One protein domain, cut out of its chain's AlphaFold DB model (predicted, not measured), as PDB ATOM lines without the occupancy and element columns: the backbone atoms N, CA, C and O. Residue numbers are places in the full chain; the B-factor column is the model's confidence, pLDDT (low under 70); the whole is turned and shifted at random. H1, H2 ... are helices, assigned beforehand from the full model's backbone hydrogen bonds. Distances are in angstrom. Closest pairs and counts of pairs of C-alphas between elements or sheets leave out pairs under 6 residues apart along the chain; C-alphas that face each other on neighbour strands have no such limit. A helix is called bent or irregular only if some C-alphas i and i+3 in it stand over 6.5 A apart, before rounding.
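AT A GLANCE: This is residues 93 to 155 of the 155 residues of an uncharacterized protein of Diploscapter pachys (UniProt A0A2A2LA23). Short helix H3 sits in the middle of a small, elongated model, with the long helix H1 and the very short H4 both packed on it, while H2 lies crosswise near the last residue of H1. Loops make up much of the rest: the link from H1 to H2 reaches one end of the long axis at Asp 109, and the closing stretch reaches the other at Leu 155. The printed part has 63 residues with four named helices, in the order H1, H2, H3, H4, and no named strand; the class is all helix, though only 29 residues are in named elements, under half. It is only just compact, close to loose, with a radius of gyration of the C-alphas of 12.3 A, and spans 37 by 23 by 20 A.

HOW THE PARTS SIT: H1, residues 93 to 105, touches H3, residues 121 to 126, at a shallow tilt of 29 degrees, opposite ways; the closest C-alphas, of Ile 98 and Thr 123, are 5.5 A apart. H3 also touches H4, residues 138 to 141, the closest C-alphas being those of Val 126 and Pro 138, 5.0 A apart. H1 and H4 are apart, but only just, at 8.1 A. H2, residues 114 to 119, is close to H1 but not clearly touching: the closest C-alphas, of Lys 105 and Lys 119, are 6.3 A apart, and the lines stand about perpendicular at 76 degrees. In H1 and H3 every O i to N i+4 pair is within hydrogen-bond range; in H2 0 of 2 are, beside 2 of 3 O i to N i+3 pairs, and H4 is too short for an O i to N i+4 pair.

IN THESE COORDINATES: H1 is 18.1 A long, from C-alpha 93 at (14.108, -16.008, -39.354). H2 is 10.0 A long and irregular, with C-alphas 115 and 118 7.1 A apart. H3 is 8.9 A long. H4 ends with C-alpha 141 at (21.910, -1.698, -38.764) and is neither bent nor irregular, but only just: C-alphas 138 and 141 are 6.0 A apart.

THE WHOLE: The two C-alphas farthest apart, of Asp 109 and Leu 155, are 37.0 A apart. The printed part has no cut; the link from H3 to H4 is long, with 11 residues, and residues 142 to 155 hold no named element. Mean pLDDT of the printed part is 86.2, with residue 133 and residues 153 to 155 under 70.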
ATOM      1  N   GLU A  93      14.129 -16.863 -40.537       95.62
ATOM      2  CA  GLU A  93      14.108 -16.008 -39.354       95.62
ATOM      3  C   GLU A  93      13.985 -14.522 -39.681       95.62
ATOM      4  O   GLU A  93      13.220 -13.822 -39.016       95.62
ATOM      5  N   VAL A  94      14.661 -14.067 -40.737       94.69
ATOM      6  CA  VAL A  94      14.563 -12.696 -41.236       94.69
ATOM      7  C   VAL A  94      13.179 -12.474 -41.837       94.69
ATOM      8  O   VAL A  94      12.510 -11.504 -41.487       94.69
ATOM      9  N   ALA A  95      12.692 -13.408 -42.664       95.50
ATOM     10  CA  ALA A  95      11.350 -13.339 -43.246       95.50
ATOM     11  C   ALA A  95      10.246 -13.251 -42.175       95.50
ATOM     12  O   ALA A  95       9.310 -12.459 -42.298       95.50
ATOM     13  N   ARG A  96      10.365 -14.047 -41.103       96.62
ATOM     14  CA  ARG A  96       9.427 -14.031 -39.973       96.62
ATOM     15  C   ARG A  96       9.444 -12.686 -39.256       96.62
ATOM     16  O   ARG A  96       8.384 -12.127 -39.013       96.62
ATOM     17  N   ARG A  97      10.632 -12.146 -38.980       95.44
ATOM     18  CA  ARG A  97      10.782 -10.879 -38.260       95.44
ATOM     19  C   ARG A  97      10.317  -9.672 -39.082       95.44
ATOM     20  O   ARG A  97       9.729  -8.760 -38.514       95.44
ATOM     21  N   ILE A  98      10.499  -9.687 -40.408       94.19
ATOM     22  CA  ILE A  98       9.871  -8.704 -41.313       94.19
ATOM     23  C   ILE A  98       8.348  -8.769 -41.181       94.19
ATOM     24  O   ILE A  98       7.702  -7.737 -41.032       94.19
ATOM     25  N   ARG A  99       7.766  -9.974 -41.211       93.38
ATOM     26  CA  ARG A  99       6.313 -10.148 -41.088       93.38
ATOM     27  C   ARG A  99       5.788  -9.677 -39.736       93.38
ATOM     28  O   ARG A  99       4.837  -8.917 -39.708       93.38
ATOM     29  N   GLU A 100       6.447 -10.048 -38.642       94.38
ATOM     30  CA  GLU A 100       6.104  -9.576 -37.293       94.38
ATOM     31  C   GLU A 100       6.176  -8.043 -37.180       94.38
ATOM     32  O   GLU A 100       5.311  -7.414 -36.567       94.38
ATOM     33  N   GLU A 101       7.189  -7.416 -37.785       93.81
ATOM     34  CA  GLU A 101       7.297  -5.958 -37.820       93.81
ATOM     35  C   GLU A 101       6.160  -5.328 -38.634       93.81
ATOM     36  O   GLU A 101       5.522  -4.390 -38.161       93.81
ATOM     37  N   LEU A 102       5.858  -5.864 -39.819       92.69
ATOM     38  CA  LEU A 102       4.748  -5.391 -40.645       92.69
ATOM     39  C   LEU A 102       3.406  -5.547 -39.920       92.69
ATOM     40  O   LEU A 102       2.684  -4.565 -39.791       92.69
ATOM     41  N   ASP A 103       3.114  -6.725 -39.369       91.88
ATOM     42  CA  ASP A 103       1.853  -7.019 -38.678       91.88
ATOM     43  C   ASP A 103       1.660  -6.130 -37.437       91.88
ATOM     44  O   ASP A 103       0.546  -5.700 -37.136       91.88
ATOM     45  N   SER A 104       2.746  -5.821 -36.717       91.50
ATOM     46  CA  SER A 104       2.693  -5.012 -35.491       91.50
ATOM     47  C   SER A 104       2.689  -3.500 -35.731       91.50
ATOM     48  O   SER A 104       2.151  -2.756 -34.909       91.50
ATOM     49  N   LYS A 105       3.315  -3.017 -36.811       90.06
ATOM     50  CA  LYS A 105       3.479  -1.577 -37.086       90.06
ATOM     51  C   LYS A 105       2.502  -1.063 -38.131       90.06
ATOM     52  O   LYS A 105       2.089   0.096 -38.068       90.06
ATOM     53  N   ILE A 106       2.143  -1.919 -39.078       87.75
ATOM     54  CA  ILE A 106       1.268  -1.644 -40.213       87.75
ATOM     55  C   ILE A 106       0.040  -2.542 -40.058       87.75
ATOM     56  O   ILE A 106      -0.214  -3.441 -40.849       87.75
ATOM     57  N   CYS A 107      -0.719  -2.328 -38.982       72.00
ATOM     58  CA  CYS A 107      -1.949  -3.079 -38.764       72.00
ATOM     59  C   CYS A 107      -3.009  -2.699 -39.819       72.00
ATOM     60  O   CYS A 107      -3.317  -1.514 -39.984       72.00
ATOM     61  N   GLY A 108      -3.611  -3.700 -40.470       71.75
ATOM     62  CA  GLY A 108      -4.827  -3.568 -41.288       71.75
ATOM     63  C   GLY A 108      -4.673  -3.944 -42.767       71.75
ATOM     64  O   GLY A 108      -3.572  -4.154 -43.263       71.75
ATOM     65  N   ASP A 109      -5.797  -3.969 -43.488       76.00
ATOM     66  CA  ASP A 109      -5.898  -4.394 -44.898       76.00
ATOM     67  C   ASP A 109      -5.443  -3.324 -45.916       76.00
ATOM     68  O   ASP A 109      -5.924  -3.278 -47.049       76.00
ATOM     69  N   ARG A 110      -4.537  -2.417 -45.527       87.50
ATOM     70  CA  ARG A 110      -4.055  -1.347 -46.416       87.50
ATOM     71  C   ARG A 110      -2.668  -1.643 -46.977       87.50
ATOM     72  O   ARG A 110      -1.834  -2.271 -46.334       87.50
ATOM     73  N   THR A 111      -2.389  -1.107 -48.159       87.88
ATOM     74  CA  THR A 111      -1.059  -1.183 -48.775       87.88
ATOM     75  C   THR A 111      -0.032  -0.351 -47.993       87.88
ATOM     76  O   THR A 111      -0.351   0.713 -47.452       87.88
ATOM     77  N   VAL A 112       1.213  -0.842 -47.941       90.00
ATOM     78  CA  VAL A 112       2.371  -0.126 -47.381       90.00
ATOM     79  C   VAL A 112       2.678   1.104 -48.235       90.00
ATOM     80  O   VAL A 112       2.668   1.034 -49.463       90.00
ATOM     81  N   THR A 113       2.982   2.225 -47.584       91.94
ATOM     82  CA  THR A 113       3.329   3.496 -48.238       91.94
ATOM     83  C   THR A 113       4.716   3.976 -47.811       91.94
ATOM     84  O   THR A 113       5.298   3.454 -46.859       91.94
ATOM     85  N   LEU A 114       5.267   4.993 -48.484       90.88
ATOM     86  CA  LEU A 114       6.556   5.577 -48.080       90.88
ATOM     87  C   LEU A 114       6.504   6.221 -46.688       90.88
ATOM     88  O   LEU A 114       7.510   6.201 -45.977       90.88
ATOM     89  N   ASP A 115       5.334   6.694 -46.257       91.44
ATOM     90  CA  ASP A 115       5.136   7.246 -44.914       91.44
ATOM     91  C   ASP A 115       5.331   6.192 -43.823       91.44
ATOM     92  O   ASP A 115       5.627   6.524 -42.682       91.44
ATOM     93  N   ASP A 116       5.226   4.906 -44.150       91.94
ATOM     94  CA  ASP A 116       5.441   3.819 -43.199       91.94
ATOM     95  C   ASP A 116       6.920   3.493 -42.984       91.94
ATOM     96  O   ASP A 116       7.266   2.817 -42.016       91.94
ATOM     97  N   LYS A 117       7.813   4.005 -43.843       90.94
ATOM     98  CA  LYS A 117       9.240   3.661 -43.842       90.94
ATOM     99  C   LYS A 117       9.883   3.832 -42.466       90.94
ATOM    100  O   LYS A 117      10.622   2.955 -42.034       90.94
ATOM    101  N   HIS A 118       9.588   4.916 -41.752       90.75
ATOM    102  CA  HIS A 118      10.178   5.183 -40.433       90.75
ATOM    103  C   HIS A 118       9.685   4.229 -39.331       90.75
ATOM    104  O   HIS A 118      10.334   4.105 -38.296       90.75
ATOM    105  N   LYS A 119       8.556   3.545 -39.542       92.88
ATOM    106  CA  LYS A 119       7.973   2.587 -38.591       92.88
ATOM    107  C   LYS A 119       8.530   1.176 -38.753       92.88
ATOM    108  O   LYS A 119       8.235   0.331 -37.915       92.88
ATOM    109  N   LEU A 120       9.300   0.931 -39.814       93.50
ATOM    110  CA  LEU A 120       9.778  -0.389 -40.223       93.50
ATOM    111  C   LEU A 120      11.313  -0.507 -40.146       93.50
ATOM    112  O   LEU A 120      11.960  -0.778 -41.166       93.50
ATOM    113  N   PRO A 121      11.949  -0.224 -38.995       93.94
ATOM    114  CA  PRO A 121      13.404  -0.176 -38.897       93.94
ATOM    115  C   PRO A 121      14.085  -1.493 -39.304       93.94
ATOM    116  O   PRO A 121      15.099  -1.456 -40.000       93.94
ATOM    117  N   TYR A 122      13.530  -2.654 -38.955       94.12
ATOM    118  CA  TYR A 122      14.096  -3.952 -39.317       94.12
ATOM    119  C   TYR A 122      13.977  -4.248 -40.813       94.12
ATOM    120  O   TYR A 122      14.948  -4.659 -41.445       94.12
ATOM    121  N   THR A 123      12.818  -3.985 -41.409       93.56
ATOM    122  CA  THR A 123      12.600  -4.163 -42.849       93.56
ATOM    123  C   THR A 123      13.537  -3.259 -43.652       93.56
ATOM    124  O   THR A 123      14.128  -3.695 -44.637       93.56
ATOM    125  N   ASN A 124      13.756  -2.022 -43.196       92.50
ATOM    126  CA  ASN A 124      14.762  -1.140 -43.787       92.50
ATOM    127  C   ASN A 124      16.183  -1.695 -43.618       92.50
ATOM    128  O   ASN A 124      16.977  -1.620 -44.550       92.50
ATOM    129  N   ALA A 125      16.527  -2.265 -42.463       91.31
ATOM    130  CA  ALA A 125      17.835  -2.881 -42.244       91.31
ATOM    131  C   ALA A 125      18.100  -4.056 -43.198       91.31
ATOM    132  O   ALA A 125      19.227  -4.237 -43.651       91.31
ATOM    133  N   VAL A 126      17.065  -4.828 -43.537       91.44
ATOM    134  CA  VAL A 126      17.154  -5.947 -44.486       91.44
ATOM    135  C   VAL A 126      17.512  -5.488 -45.900       91.44
ATOM    136  O   VAL A 126      18.287  -6.160 -46.573       91.44
ATOM    137  N   ILE A 127      16.979  -4.350 -46.348       89.62
ATOM    138  CA  ILE A 127      17.202  -3.829 -47.708       89.62
ATOM    139  C   ILE A 127      18.428  -2.904 -47.821       89.62
ATOM    140  O   ILE A 127      18.654  -2.313 -48.875       89.62
ATOM    141  N   ASN A 128      19.206  -2.744 -46.745       87.62
ATOM    142  CA  ASN A 128      20.429  -1.937 -46.740       87.62
ATOM    143  C   ASN A 128      21.638  -2.684 -47.337       87.62
ATOM    144  O   ASN A 128      21.601  -3.886 -47.594       87.62
ATOM    145  N   VAL A 129      22.735  -1.956 -47.569       75.50
ATOM    146  CA  VAL A 129      23.957  -2.492 -48.196       75.50
ATOM    147  C   VAL A 129      24.834  -3.226 -47.183       75.50
ATOM    148  O   VAL A 129      25.322  -2.621 -46.234       75.50
ATOM    149  N   PHE A 130      25.126  -4.505 -47.423       76.62
ATOM    150  CA  PHE A 130      25.998  -5.321 -46.569       76.62
ATOM    151  C   PHE A 130      27.453  -5.326 -47.088       76.62
ATOM    152  O   PHE A 130      27.708  -5.913 -48.135       76.62
ATOM    153  N   PRO A 131      28.433  -4.730 -46.380       70.56
ATOM    154  CA  PRO A 131      29.835  -4.723 -46.816       70.56
ATOM    155  C   PRO A 131      30.586  -6.053 -46.657       70.56
ATOM    156  O   PRO A 131      31.651  -6.198 -47.246       70.56
ATOM    157  N   ASP A 132      30.069  -7.018 -45.887       78.44
ATOM    158  CA  ASP A 132      30.561  -8.405 -45.945       78.44
ATOM    159  C   ASP A 132      29.638  -9.174 -46.907       78.44
ATOM    160  O   ASP A 132      28.523  -9.527 -46.507       78.44
ATOM    161  N   PRO A 133      30.051  -9.419 -48.166       67.19
ATOM    162  CA  PRO A 133      29.182 -10.022 -49.178       67.19
ATOM    163  C   PRO A 133      28.784 -11.465 -48.834       67.19
ATOM    164  O   PRO A 133      27.835 -12.001 -49.406       67.19
ATOM    165  N   TYR A 134      29.484 -12.096 -47.887       77.50
ATOM    166  CA  TYR A 134      29.237 -13.471 -47.466       77.50
ATOM    167  C   TYR A 134      28.415 -13.565 -46.177       77.50
ATOM    168  O   TYR A 134      28.108 -14.672 -45.735       77.50
ATOM    169  N   LYS A 135      28.052 -12.432 -45.558       81.94
ATOM    170  CA  LYS A 135      27.265 -12.410 -44.319       81.94
ATOM    171  C   LYS A 135      26.074 -11.471 -44.413       81.94
ATOM    172  O   LYS A 135      26.179 -10.261 -44.217       81.94
ATOM    173  N   PHE A 136      24.906 -12.074 -44.580       84.06
ATOM    174  CA  PHE A 136      23.633 -11.394 -44.423       84.06
ATOM    175  C   PHE A 136      23.285 -11.281 -42.931       84.06
ATOM    176  O   PHE A 136      22.944 -12.268 -42.283       84.06
ATOM    177  N   LYS A 137      23.451 -10.082 -42.357       86.31
ATOM    178  CA  LYS A 137      23.216  -9.808 -40.926       86.31
ATOM    179  C   LYS A 137      22.501  -8.466 -40.732       86.31
ATOM    180  O   LYS A 137      23.173  -7.484 -40.402       86.31
ATOM    181  N   PRO A 138      21.176  -8.382 -40.963       85.38
ATOM    182  CA  PRO A 138      20.406  -7.136 -40.852       85.38
ATOM    183  C   PRO A 138      20.568  -6.430 -39.499       85.38
ATOM    184  O   PRO A 138      20.600  -5.205 -39.425       85.38
ATOM    185  N   GLU A 139      20.779  -7.190 -38.424       88.25
ATOM    186  CA  GLU A 139      20.926  -6.696 -37.050       88.25
ATOM    187  C   GLU A 139      22.070  -5.690 -36.886       88.25
ATOM    188  O   GLU A 139      22.067  -4.905 -35.942       88.25
ATOM    189  N   ARG A 140      23.049  -5.670 -37.798       86.06
ATOM    190  CA  ARG A 140      24.135  -4.680 -37.766       86.06
ATOM    191  C   ARG A 140      23.628  -3.238 -37.841       86.06
ATOM    192  O   ARG A 140      24.266  -2.361 -37.261       86.06
ATOM    193  N   PHE A 141      22.511  -3.013 -38.537       86.88
ATOM    194  CA  PHE A 141      21.910  -1.698 -38.764       86.88
ATOM    195  C   PHE A 141      20.944  -1.297 -37.655       86.88
ATOM    196  O   PHE A 141      20.374  -0.219 -37.732       86.88
ATOM    197  N   ILE A 142      20.749  -2.145 -36.644       89.44
ATOM    198  CA  ILE A 142      19.802  -1.910 -35.561       89.44
ATOM    199  C   ILE A 142      20.565  -1.607 -34.269       89.44
ATOM    200  O   ILE A 142      21.530  -2.298 -33.927       89.44
ATOM    201  N   ASP A 143      20.171  -0.540 -33.580       88.81
ATOM    202  CA  ASP A 143      20.713  -0.154 -32.278       88.81
ATOM    203  C   ASP A 143      20.102  -0.977 -31.124       88.81
ATOM    204  O   ASP A 143      19.218  -1.816 -31.312       88.81
ATOM    205  N   SER A 144      20.572  -0.750 -29.893       87.75
ATOM    206  CA  SER A 144      20.042  -1.439 -28.707       87.75
ATOM    207  C   SER A 144      18.583  -1.094 -28.383       87.75
ATOM    208  O   SER A 144      17.947  -1.822 -27.628       87.75
ATOM    209  N   GLY A 145      18.059   0.010 -28.924       86.38
ATOM    210  CA  GLY A 145      16.668   0.440 -28.791       86.38
ATOM    211  C   GLY A 145      15.743  -0.102 -29.886       86.38
ATOM    212  O   GLY A 145      14.545   0.159 -29.836       86.38
ATOM    213  N   GLY A 146      16.270  -0.858 -30.856       86.50
ATOM    214  CA  GLY A 146      15.505  -1.393 -31.980       86.50
ATOM    215  C   GLY A 146      15.331  -0.422 -33.152       86.50
ATOM    216  O   GLY A 146      14.568  -0.727 -34.068       86.50
ATOM    217  N   ASN A 147      16.023   0.719 -33.152       88.38
ATOM    218  CA  ASN A 147      15.960   1.709 -34.228       88.38
ATOM    219  C   ASN A 147      17.081   1.495 -35.249       88.38
ATOM    220  O   ASN A 147      18.104   0.876 -34.955       88.38
ATOM    221  N   LEU A 148      16.902   2.043 -36.454       86.44
ATOM    222  CA  LEU A 148      17.974   2.108 -37.448       86.44
ATOM    223  C   LEU A 148      19.103   3.015 -36.961       86.44
ATOM    224  O   LEU A 148      18.870   4.170 -36.602       86.44
ATOM    225  N   LYS A 149      20.329   2.505 -37.038       86.75
ATOM    226  CA  LYS A 149      21.549   3.294 -36.876       86.75
ATOM    227  C   LYS A 149      21.687   4.313 -37.998       86.75
ATOM    228  O   LYS A 149      21.226   4.088 -39.121       86.75
ATOM    229  N   LYS A 150      22.376   5.414 -37.705       82.25
ATOM    230  CA  LYS A 150      22.761   6.373 -38.744       82.25
ATOM    231  C   LYS A 150      23.813   5.761 -39.665       82.25
ATOM    232  O   LYS A 150      24.572   4.887 -39.251       82.25
ATOM    233  N   ILE A 151      23.867   6.227 -40.912       70.56
ATOM    234  CA  ILE A 151      24.774   5.679 -41.933       70.56
ATOM    235  C   ILE A 151      26.240   5.798 -41.485       70.56
ATOM    236  O   ILE A 151      27.017   4.874 -41.709       70.56
ATOM    237  N   GLU A 152      26.608   6.871 -40.779       74.88
ATOM    238  CA  GLU A 152      27.975   7.086 -40.288       74.88
ATOM    239  C   GLU A 152      28.412   6.078 -39.209       74.88
ATOM    240  O   GLU A 152      29.599   5.946 -38.939       74.88
ATOM    241  N   GLU A 153      27.474   5.355 -38.588       69.81
ATOM    242  CA  GLU A 153      27.748   4.370 -37.529       69.81
ATOM    243  C   GLU A 153      27.941   2.942 -38.071       69.81
ATOM    244  O   GLU A 153      28.229   2.016 -37.307       69.81
ATOM    245  N   VAL A 154      27.717   2.731 -39.374       66.44
ATOM    246  CA  VAL A 154      27.699   1.404 -40.019       66.44
ATOM    247  C   VAL A 154      28.603   1.286 -41.249       66.44
ATOM    248  O   VAL A 154      28.696   0.176 -41.799       66.44
ATOM    249  N   LEU A 155      29.244   2.391 -41.646       60.03
ATOM    250  CA  LEU A 155      30.346   2.475 -42.612       60.03
ATOM    251  C   LEU A 155      31.692   2.321 -41.895       60.03
ATOM    252  O   LEU A 155      32.544   1.590 -42.446       60.03
TER     253      LEU A 155